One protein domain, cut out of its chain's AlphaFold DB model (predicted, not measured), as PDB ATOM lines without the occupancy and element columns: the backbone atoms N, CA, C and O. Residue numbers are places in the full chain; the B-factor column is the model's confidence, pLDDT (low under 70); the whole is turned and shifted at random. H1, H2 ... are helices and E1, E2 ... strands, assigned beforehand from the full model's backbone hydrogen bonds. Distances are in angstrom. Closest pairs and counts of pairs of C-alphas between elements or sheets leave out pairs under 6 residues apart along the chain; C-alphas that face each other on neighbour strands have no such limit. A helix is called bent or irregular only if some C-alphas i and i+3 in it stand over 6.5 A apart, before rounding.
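Overview. This is residues 4 to 83 of the 84 residues of an uncharacterized protein of Prevotella sp. CAG:1185 (UniProt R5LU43). A small sheet of three strands, E1, E2 and E3, lies in the middle, with a short helix over each face: H1 over one, H2 over the other. Two long loops, residues 15 to 29 and 36 to 50, join H1 to E1 and E1 to E2. The printed part has 80 residues, with elements in the order H1, E1, E2, E3, H2; the sheet, in the order E1, E2, E3, is antiparallel. The class is mixed, helices and strands, with 36 residues, under half, in named elements. The whole is compact, with a radius of gyration of the C-alphas of 12.2 A and spans of 33 by 27 by 22 A.

Along the chain. H1, residues 7 to 14, begins at C-alpha 7 (202.356, 260.437, 191.322) and is 10.5 A long. E1, residues 30 to 35, measures 14.4 A; E2, residues 51 to 56, 16.5 A; E3, residues 60 to 65, 16.9 A. H2, residues 68 to 77, measures 15.1 A and ends at C-alpha 77 (219.360, 272.506, 172.317); it is only just irregular, with C-alphas 69 and 72 6.8 A apart.

Arrangement. The strands form a meander, each the antiparallel neighbour of the one before. Hairpin E1 and E2 has N 31 and O 55 within hydrogen-bond range at 2.8 A; hairpin E2 and E3 has N 52 and O 64 at 2.8 A. H1 is on the sheet at a height of 10.6 A; its closest C-alphas to E1 are those of Leu 13 and Lys 34, 6.7 A. H2 is on the opposite face at a height of 8.9 A, over E2, slantwise at 36 degrees on the local plane. H1 and H2 are apart. Every O i to N i+4 pair is within range in H1, 4 of 6 in H2.

Size, cuts and confidence. The farthest C-alphas, Ser 42 and Glu 80, are 33.5 A apart. The printed part has no cut. Links H1 to E1 and E1 to E2 are long. The mean pLDDT of the printed part is 78.6; residues 21 to 23, 40 to 49 and 79 to 83 are under 70.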
ATOM      1  N   ILE A   4     210.097 267.882 190.256       88.62
ATOM      2  CA  ILE A   4     209.908 266.465 190.579       88.62
ATOM      3  C   ILE A   4     208.479 266.091 190.178       88.62
ATOM      4  O   ILE A   4     207.532 266.772 190.577       88.62
ATOM      5  N   LEU A   5     208.313 265.033 189.383       88.19
ATOM      6  CA  LEU A   5     206.991 264.544 188.998       88.19
ATOM      7  C   LEU A   5     206.501 263.552 190.052       88.19
ATOM      8  O   LEU A   5     206.855 262.375 190.029       88.19
ATOM      9  N   THR A   6     205.695 264.039 190.992       88.19
ATOM     10  CA  THR A   6     204.984 263.173 191.940       88.19
ATOM     11  C   THR A   6     203.912 262.350 191.223       88.19
ATOM     12  O   THR A   6     203.516 262.679 190.101       88.19
ATOM     13  N   SER A   7     203.411 261.298 191.874       87.25
ATOM     14  CA  SER A   7     202.356 260.437 191.322       87.25
ATOM     15  C   SER A   7     201.141 261.238 190.845       87.25
ATOM     16  O   SER A   7     200.730 261.072 189.701       87.25
ATOM     17  N   ASP A   8     200.659 262.192 191.649       86.50
ATOM     18  CA  ASP A   8     199.515 263.047 191.295       86.50
ATOM     19  C   ASP A   8     199.777 263.884 190.031       86.50
ATOM     20  O   ASP A   8     198.902 264.063 189.182       86.50
ATOM     21  N   ILE A   9     201.005 264.396 189.879       85.62
ATOM     22  CA  ILE A   9     201.400 265.165 188.693       85.62
ATOM     23  C   ILE A   9     201.459 264.240 187.477       85.62
ATOM     24  O   ILE A   9     200.992 264.616 186.407       85.62
ATOM     25  N   ILE A  10     202.009 263.033 187.617       86.94
ATOM     26  CA  ILE A  10     202.076 262.060 186.520       86.94
ATOM     27  C   ILE A  10     200.673 261.641 186.077       86.94
ATOM     28  O   ILE A  10     200.421 261.587 184.872       86.94
ATOM     29  N   GLU A  11     199.769 261.372 187.017       88.94
ATOM     30  CA  GLU A  11     198.375 261.039 186.721       88.94
ATOM     31  C   GLU A  11     197.698 262.159 185.938       88.94
ATOM     32  O   GLU A  11     197.157 261.906 184.862       88.94
ATOM     33  N   PHE A  12     197.828 263.404 186.402       86.31
ATOM     34  CA  PHE A  12     197.328 264.567 185.675       86.31
ATOM     35  C   PHE A  12     197.943 264.684 184.272       86.31
ATOM     36  O   PHE A  12     197.235 264.847 183.284       86.31
ATOM     37  N   LEU A  13     199.265 264.558 184.144       87.44
ATOM     38  CA  LEU A  13     199.939 264.651 182.848       87.44
ATOM     39  C   LEU A  13     199.510 263.537 181.887       87.44
ATOM     40  O   LEU A  13     199.486 263.749 180.676       87.44
ATOM     41  N   ASN A  14     199.152 262.358 182.394       88.31
ATOM     42  CA  ASN A  14     198.647 261.262 181.574       88.31
ATOM     43  C   ASN A  14     197.244 261.525 181.010       88.31
ATOM     44  O   ASN A  14     196.910 260.919 179.995       88.31
ATOM     45  N   THR A  15     196.459 262.447 181.581       87.75
ATOM     46  CA  THR A  15     195.176 262.867 180.987       87.75
ATOM     47  C   THR A  15     195.355 263.813 179.798       87.75
ATOM     48  O   THR A  15     194.386 264.126 179.110       87.75
ATOM     49  N   LEU A  16     196.573 264.314 179.569       87.62
ATOM     50  CA  LEU A  16     196.881 265.263 178.507       87.62
ATOM     51  C   LEU A  16     197.422 264.557 177.266       87.62
ATOM     52  O   LEU A  16     198.106 263.527 177.344       87.62
ATOM     53  N   SER A  17     197.154 265.155 176.109       88.12
ATOM     54  CA  SER A  17     197.706 264.695 174.839       88.12
ATOM     55  C   SER A  17     199.228 264.831 174.834       88.12
ATOM     56  O   SER A  17     199.792 265.833 175.283       88.12
ATOM     57  N   ASP A  18     199.898 263.810 174.306       87.88
ATOM     58  CA  ASP A  18     201.298 263.939 173.927       87.88
ATOM     59  C   ASP A  18     201.413 264.866 172.715       87.88
ATOM     60  O   ASP A  18     200.508 264.945 171.877       87.88
ATOM     61  N   ILE A  19     202.534 265.576 172.615       84.81
ATOM     62  CA  ILE A  19     202.856 266.268 171.375       84.81
ATOM     63  C   ILE A  19     203.131 265.214 170.298       84.81
ATOM     64  O   ILE A  19     203.826 264.224 170.539       84.81
ATOM     65  N   ASP A  20     202.604 265.426 169.097       76.25
ATOM     66  CA  ASP A  20     202.915 264.543 167.981       76.25
ATOM     67  C   ASP A  20     204.360 264.778 167.510       76.25
ATOM     68  O   ASP A  20     204.692 265.790 166.890       76.25
ATOM     69  N   ILE A  21     205.227 263.834 167.869       68.25
ATOM     70  CA  ILE A  21     206.651 263.755 167.507       68.25
ATOM     71  C   ILE A  21     206.950 262.493 166.695       68.25
ATOM     72  O   ILE A  21     208.106 262.101 166.577       68.25
ATOM     73  N   SER A  22     205.931 261.870 166.104       63.91
ATOM     74  CA  SER A  22     206.044 260.617 165.341       63.91
ATOM     75  C   SER A  22     207.142 260.627 164.263       63.91
ATOM     76  O   SER A  22     207.741 259.593 163.983       63.91
ATOM     77  N   ASN A  23     207.493 261.800 163.728       65.88
ATOM     78  CA  ASN A  23     208.535 261.959 162.710       65.88
ATOM     79  C   ASN A  23     209.948 262.261 163.254       65.88
ATOM     80  O   ASN A  23     210.848 262.543 162.460       65.88
ATOM     81  N   LYS A  24     210.174 262.266 164.578       70.50
ATOM     82  CA  LYS A  24     211.475 262.611 165.183       70.50
ATOM     83  C   LYS A  24     211.809 261.746 166.400       70.50
ATOM     84  O   LYS A  24     211.011 261.599 167.317       70.50
ATOM     85  N   SER A  25     213.032 261.217 166.439       73.81
ATOM     86  CA  SER A  25     213.504 260.398 167.563       73.81
ATOM     87  C   SER A  25     213.913 261.265 168.750       73.81
ATOM     88  O   SER A  25     214.806 262.103 168.619       73.81
ATOM     89  N   LEU A  26     213.277 261.068 169.906       78.81
ATOM     90  CA  LEU A  26     213.619 261.785 171.133       78.81
ATOM     91  C   LEU A  26     215.026 261.423 171.642       78.81
ATOM     92  O   LEU A  26     215.442 260.265 171.552       78.81
ATOM     93  N   PRO A  27     215.738 262.378 172.269       82.44
ATOM     94  CA  PRO A  27     216.917 262.070 173.070       82.44
ATOM     95  C   PRO A  27     216.618 260.979 174.106       82.44
ATOM     96  O   PRO A  27     215.555 260.989 174.726       82.44
ATOM     97  N   LYS A  28     217.582 260.084 174.368       80.31
ATOM     98  CA  LYS A  28     217.419 258.929 175.283       80.31
ATOM     99  C   LYS A  28     216.898 259.292 176.676       80.31
ATOM    100  O   LYS A  28     216.302 258.439 177.332       80.31
ATOM    101  N   ALA A  29     217.176 260.512 177.117       83.06
ATOM    102  CA  ALA A  29     216.785 261.093 178.391       83.06
ATOM    103  C   ALA A  29     215.284 261.406 178.516       83.06
ATOM    104  O   ALA A  29     214.764 261.447 179.631       83.06
ATOM    105  N   ILE A  30     214.602 261.647 177.395       86.44
ATOM    106  CA  ILE A  30     213.217 262.118 177.346       86.44
ATOM    107  C   ILE A  30     212.308 260.929 177.038       86.44
ATOM    108  O   ILE A  30     212.533 260.191 176.084       86.44
ATOM    109  N   VAL A  31     211.281 260.741 177.861       87.25
ATOM    110  CA  VAL A  31     210.281 259.677 177.704       87.25
ATOM    111  C   VAL A  31     209.148 260.140 176.802       87.25
ATOM    112  O   VAL A  31     208.733 259.422 175.902       87.25
ATOM    113  N   LYS A  32     208.624 261.335 177.074       88.81
ATOM    114  CA  LYS A  32     207.456 261.899 176.399       88.81
ATOM    115  C   LYS A  32     207.395 263.402 176.624       88.81
ATOM    116  O   LYS A  32     208.084 263.941 177.494       88.81
ATOM    117  N   ILE A  33     206.565 264.066 175.836       89.94
ATOM    118  CA  ILE A  33     206.350 265.505 175.917       89.94
ATOM    119  C   ILE A  33     204.851 265.735 175.927       89.94
ATOM    120  O   ILE A  33     204.169 265.341 174.983       89.94
ATOM    121  N   LYS A  34     204.351 266.365 176.988       90.69
ATOM    122  CA  LYS A  34     202.924 266.647 177.149       90.69
ATOM    123  C   LYS A  34     202.609 268.073 176.731       90.69
ATOM    124  O   LYS A  34     203.345 269.003 177.074       90.69
ATOM    125  N   ASP A  35     201.520 268.217 175.986       88.94
ATOM    126  CA  ASP A  35     200.983 269.506 175.577       88.94
ATOM    127  C   ASP A  35     200.122 270.080 176.707       88.94
ATOM    128  O   ASP A  35     199.085 269.521 177.070       88.94
ATOM    129  N   LEU A  36     200.578 271.192 177.287       85.50
ATOM    130  CA  LEU A  36     199.879 271.884 178.365       85.50
ATOM    131  C   LEU A  36     199.033 273.056 177.845       85.50
ATOM    132  O   LEU A  36     198.366 273.718 178.634       85.50
ATOM    133  N   SER A  37     199.018 273.317 176.532       75.19
ATOM    134  CA  SER A  37     198.334 274.473 175.932       75.19
ATOM    135  C   SER A  37     196.816 274.473 176.128       75.19
ATOM    136  O   SER A  37     196.188 275.526 176.057       75.19
ATOM    137  N   LYS A  38     196.227 273.299 176.390       73.69
ATOM    138  CA  LYS A  38     194.793 273.120 176.667       73.69
ATOM    139  C   LYS A  38     194.470 273.003 178.158       73.69
ATOM    140  O   LYS A  38     193.320 272.751 178.511       73.69
ATOM    141  N   VAL A  39     195.456 273.162 179.041       76.44
ATOM    142  CA  VAL A  39     195.237 273.107 180.490       76.44
ATOM    143  C   VAL A  39     194.597 274.415 180.943       76.44
ATOM    144  O   VAL A  39     195.268 275.393 181.249       76.44
ATOM    145  N   SER A  40     193.269 274.426 181.021       61.00
ATOM    146  CA  SER A  40     192.508 275.499 181.655       61.00
ATOM    147  C   SER A  40     192.456 275.260 183.168       61.00
ATOM    148  O   SER A  40     191.439 274.812 183.696       61.00
ATOM    149  N   ASN A  41     193.562 275.450 183.889       57.88
ATOM    150  CA  ASN A  41     193.560 275.205 185.331       57.88
ATOM    151  C   ASN A  41     194.188 276.374 186.090       57.88
ATOM    152  O   ASN A  41     195.379 276.649 185.962       57.88
ATOM    153  N   SER A  42     193.374 277.046 186.908       52.47
ATOM    154  CA  SER A  42     193.756 278.207 187.724       52.47
ATOM    155  C   SER A  42     194.889 277.907 188.710       52.47
ATOM    156  O   SER A  42     195.608 278.820 189.110       52.47
ATOM    157  N   LYS A  43     195.106 276.628 189.056       55.78
ATOM    158  CA  LYS A  43     196.242 276.171 189.878       55.78
ATOM    159  C   LYS A  43     197.600 276.278 189.178       55.78
ATOM    160  O   LYS A  43     198.625 276.323 189.849       55.78
ATOM    161  N   TRP A  44     197.614 276.335 187.851       59.88
ATOM    162  CA  TRP A  44     198.822 276.362 187.032       59.88
ATOM    163  C   TRP A  44     198.828 277.613 186.148       59.88
ATOM    164  O   TRP A  44     199.079 277.539 184.953       59.88
ATOM    165  N   GLY A  45     198.526 278.777 186.736       49.75
ATOM    166  CA  GLY A  45     198.311 280.051 186.029       49.75
ATOM    167  C   GLY A  45     199.495 280.594 185.212       49.75
ATOM    168  O   GLY A  45     199.357 281.624 184.562       49.75
ATOM    169  N   PHE A  46     200.645 279.915 185.215       56.34
ATOM    170  CA  PHE A  46     201.771 280.192 184.318       56.34
ATOM    171  C   PHE A  46     201.706 279.405 182.995       56.34
ATOM    172  O   PHE A  46     202.522 279.648 182.106       56.34
ATOM    173  N   LEU A  47     200.762 278.466 182.855       58.88
ATOM    174  CA  LEU A  47     200.525 277.715 181.626       58.88
ATOM    175  C   LEU A  47     199.755 278.596 180.641       58.88
ATOM    176  O   LEU A  47     198.539 278.752 180.709       58.88
ATOM    177  N   ASN A  48     200.501 279.223 179.746       56.59
ATOM    178  CA  ASN A  48     199.986 280.019 178.639       56.59
ATOM    179  C   ASN A  48     199.776 279.160 177.376       56.59
ATOM    180  O   ASN A  48     200.150 277.983 177.315       56.59
ATOM    181  N   TYR A  49     199.220 279.781 176.331       60.66
ATOM    182  CA  TYR A  49     199.256 279.233 174.978       60.66
ATOM    183  C   TYR A  49     200.708 278.886 174.612       60.66
ATOM    184  O   TYR A  49     201.588 279.746 174.647       60.66
ATOM    185  N   ASN A  50     200.938 277.624 174.238       78.75
ATOM    186  CA  ASN A  50     202.246 277.029 173.937       78.75
ATOM    187  C   ASN A  50     203.127 276.619 175.134       78.75
ATOM    188  O   ASN A  50     204.358 276.641 175.039       78.75
ATOM    189  N   SER A  51     202.515 276.220 176.247       87.06
ATOM    190  CA  SER A  51     203.219 275.537 177.336       87.06
ATOM    191  C   SER A  51     203.326 274.030 177.101       87.06
ATOM    192  O   SER A  51     202.366 273.381 176.687       87.06
ATOM    193  N   TYR A  52     204.484 273.466 177.425       88.88
ATOM    194  CA  TYR A  52     204.789 272.044 177.310       88.88
ATOM    195  C   TYR A  52     205.600 271.585 178.515       88.88
ATOM    196  O   TYR A  52     206.223 272.383 179.220       88.88
ATOM    197  N   ILE A  53     205.651 270.273 178.721       89.50
ATOM    198  CA  ILE A  53     206.560 269.670 179.690       89.50
ATOM    199  C   ILE A  53     207.254 268.451 179.101       89.50
ATOM    200  O   ILE A  53     206.615 267.555 178.549       89.50
ATOM    201  N   LEU A  54     208.581 268.422 179.231       90.50
ATOM    202  CA  LEU A  54     209.379 267.229 178.967       90.50
ATOM    203  C   LEU A  54     209.330 266.331 180.190       90.50
ATOM    204  O   LEU A  54     209.628 266.795 181.287       90.50
ATOM    205  N   ILE A  55     209.019 265.056 179.994       90.38
ATOM    206  CA  ILE A  55     209.097 264.038 181.038       90.38
ATOM    207  C   ILE A  55     210.399 263.272 180.836       90.38
ATOM    208  O   ILE A  55     210.607 262.655 179.789       90.38
ATOM    209  N   LEU A  56     211.283 263.338 181.826       89.69
ATOM    210  CA  LEU A  56     212.590 262.696 181.803       89.69
ATOM    211  C   LEU A  56     212.528 261.301 182.434       89.69
ATOM    212  O   LEU A  56     211.703 261.025 183.304       89.69
ATOM    213  N   LYS A  57     213.445 260.419 182.030       87.69
ATOM    214  CA  LYS A  57     213.543 259.054 182.578       87.69
ATOM    215  C   LYS A  57     213.854 259.002 184.072       87.69
ATOM    216  O   LYS A  57     213.519 258.016 184.714       87.69
ATOM    217  N   ASN A  58     214.485 260.040 184.613       88.38
ATOM    218  CA  ASN A  58     214.831 260.131 186.031       88.38
ATOM    219  C   ASN A  58     213.656 260.584 186.924       88.38
ATOM    220  O   ASN A  58     213.865 260.824 188.107       88.38
ATOM    221  N   GLY A  59     212.443 260.722 186.376       86.69
ATOM    222  CA  GLY A  59     211.262 261.156 187.130       86.69
ATOM    223  C   GLY A  59     211.112 262.674 187.254       86.69
ATOM    224  O   GLY A  59     210.152 263.142 187.863       86.69
ATOM    225  N   ASN A  60     212.006 263.459 186.646       90.44
ATOM    226  CA  ASN A  60     211.879 264.912 186.610       90.44
ATOM    227  C   ASN A  60     211.122 265.395 185.367       90.44
ATOM    228  O   ASN A  60     211.094 264.758 184.312       90.44
ATOM    229  N   GLY A  61     210.531 266.576 185.499       90.44
ATOM    230  CA  GLY A  61     209.884 267.328 184.445       90.44
ATOM    231  C   GLY A  61     210.618 268.631 184.148       90.44
ATOM    232  O   GLY A  61     211.110 269.299 185.057       90.44
ATOM    233  N   ILE A  62     210.665 269.027 182.879       89.94
ATOM    234  CA  ILE A  62     211.127 270.362 182.477       89.94
ATOM    235  C   ILE A  62     209.958 271.074 181.799       89.94
ATOM    236  O   ILE A  62     209.686 270.780 180.632       89.94
ATOM    237  N   PRO A  63     209.248 271.975 182.502       87.94
ATOM    238  CA  PRO A  63     208.255 272.826 181.871       87.94
ATOM    239  C   PRO A  63     208.959 273.887 181.022       87.94
ATOM    240  O   PRO A  63     210.000 274.426 181.408       87.94
ATOM    241  N   PHE A  64     208.393 274.185 179.861       85.62
ATOM    242  CA  PHE A  64     208.895 275.213 178.961       85.62
ATOM    243  C   PHE A  64     207.760 275.791 178.120       85.62
ATOM    244  O   PHE A  64     206.736 275.146 177.898       85.62
ATOM    245  N   THR A  65     207.970 277.006 177.626       86.69
ATOM    246  CA  THR A  65     207.040 277.685 176.727       86.69
ATOM    247  C   THR A  65     207.778 278.055 175.453       86.69
ATOM    248  O   THR A  65     208.814 278.716 175.502       86.69
ATOM    249  N   CYS A  66     207.248 277.652 174.305       82.19
ATOM    250  CA  CYS A  66     207.741 278.083 172.997       82.19
ATOM    251  C   CYS A  66     206.677 277.827 171.931       82.19
ATOM    252  O   CYS A  66     205.905 276.898 172.103       82.19
ATOM    253  N   PRO A  67     206.654 278.527 170.788       84.69
ATOM    254  CA  PRO A  67     205.794 278.140 169.666       84.69
ATOM    255  C   PRO A  67     205.958 276.652 169.300       84.69
ATOM    256  O   PRO A  67     207.047 276.097 169.464       84.69
ATOM    257  N   LYS A  68     204.903 275.999 168.789       80.88
ATOM    258  CA  LYS A  68     204.917 274.554 168.466       80.88
ATOM    259  C   LYS A  68     206.090 274.161 167.553       80.88
ATOM    260  O   LYS A  68     206.754 273.156 167.790       80.88
ATOM    261  N   GLU A  69     206.412 274.990 166.563       82.31
ATOM    262  CA  GLU A  69     207.580 274.823 165.680       82.31
ATOM    263  C   GLU A  69     208.943 274.913 166.398       82.31
ATOM    264  O   GLU A  69     209.941 274.348 165.943       82.31
ATOM    265  N   GLY A  70     208.997 275.604 167.537       83.94
ATOM    266  CA  GLY A  70     210.185 275.791 168.365       83.94
ATOM    267  C   GLY A  70     210.468 274.625 169.309       83.94
ATOM    268  O   GLY A  70     211.602 274.498 169.773       83.94
ATOM    269  N   VAL A  71     209.494 273.736 169.541       85.75
ATOM    270  CA  VAL A  71     209.625 272.609 170.479       85.75
ATOM    271  C   VAL A  71     210.826 271.739 170.121       85.75
ATOM    272  O   VAL A  71     211.645 271.413 170.976       85.75
ATOM    273  N   TRP A  72     211.005 271.429 168.835       83.31
ATOM    274  CA  TRP A  72     212.138 270.608 168.413       83.31
ATOM    275  C   TRP A  72     213.488 271.309 168.559       83.31
ATOM    276  O   TRP A  72     214.483 270.667 168.901       83.31
ATOM    277  N   LYS A  73     213.536 272.625 168.319       84.06
ATOM    278  CA  LYS A  73     214.754 273.418 168.526       84.06
ATOM    279  C   LYS A  73     215.135 273.424 170.006       84.06
ATOM    280  O   LYS A  73     216.307 273.253 170.318       84.06
ATOM    281  N   PHE A  74     214.151 273.536 170.899       85.06
ATOM    282  CA  PHE A  74     214.360 273.442 172.342       85.06
ATOM    283  C   PHE A  74     214.909 272.068 172.754       85.06
ATOM    284  O   PHE A  74     215.932 271.998 173.430       85.06
ATOM    285  N   ILE A  75     214.292 270.979 172.280       83.69
ATOM    286  CA  ILE A  75     214.752 269.604 172.546       83.69
ATOM    287  C   ILE A  75     216.175 269.381 172.028       83.69
ATOM    288  O   ILE A  75     217.006 268.830 172.737       83.69
ATOM    289  N   SER A  76     216.474 269.838 170.811       80.12
ATOM    290  CA  SER A  76     217.806 269.683 170.210       80.12
ATOM    291  C   SER A  76     218.873 270.523 170.924       80.12
ATOM    292  O   SER A  76     220.046 270.167 170.920       80.12
ATOM    293  N   ALA A  77     218.476 271.641 171.540       80.62
ATOM    294  CA  ALA A  77     219.360 272.506 172.317       80.62
ATOM    295  C   ALA A  77     219.610 271.996 173.748       80.62
ATOM    296  O   ALA A  77     220.577 272.425 174.384       80.62
ATOM    297  N   LEU A  78     218.776 271.082 174.261       76.25
ATOM    298  CA  LEU A  78     219.018 270.377 175.519       76.25
ATOM    299  C   LEU A  78     220.183 269.395 175.336       76.25
ATOM    300  O   LEU A  78     219.997 268.201 175.123       76.25
ATOM    301  N   LYS A  79     221.409 269.921 175.401       59.03
ATOM    302  CA  LYS A  79     222.633 269.119 175.467       59.03
ATOM    303  C   LYS A  79     222.631 268.248 176.729       59.03
ATOM    304  O   LYS A  79     222.132 268.660 177.779       59.03
ATOM    305  N   GLU A  80     223.228 267.063 176.601       52.62
ATOM    306  CA  GLU A  80     223.289 265.963 177.581       52.62
ATOM    307  C   GLU A  80     223.743 266.364 179.003       52.62
ATOM    308  O   GLU A  80     223.448 265.652 179.957       52.62
ATOM    309  N   ASP A  81     224.366 267.533 179.186       48.28
ATOM    310  CA  ASP A  81     224.804 268.068 180.485       48.28
ATOM    311  C   ASP A  81     223.683 268.370 181.493       48.28
ATOM    312  O   ASP A  81     223.951 268.477 182.687       48.28
ATOM    313  N   LYS A  82     222.422 268.511 181.059       48.12
ATOM    314  CA  LYS A  82     221.292 268.785 181.975       48.12
ATOM    315  C   LYS A  82     220.484 267.554 182.383       48.12
ATOM    316  O   LYS A  82     219.482 267.711 183.083       48.12
ATOM    317  N   VAL A  83     220.896 266.363 181.943       48.31
ATOM    318  CA  VAL A  83     220.222 265.090 182.254       48.31
ATOM    319  C   VAL A  83     221.147 264.088 182.960       48.31
ATOM    320  O   VAL A  83     220.900 262.883 182.922       48.31
TER     321      VAL A  83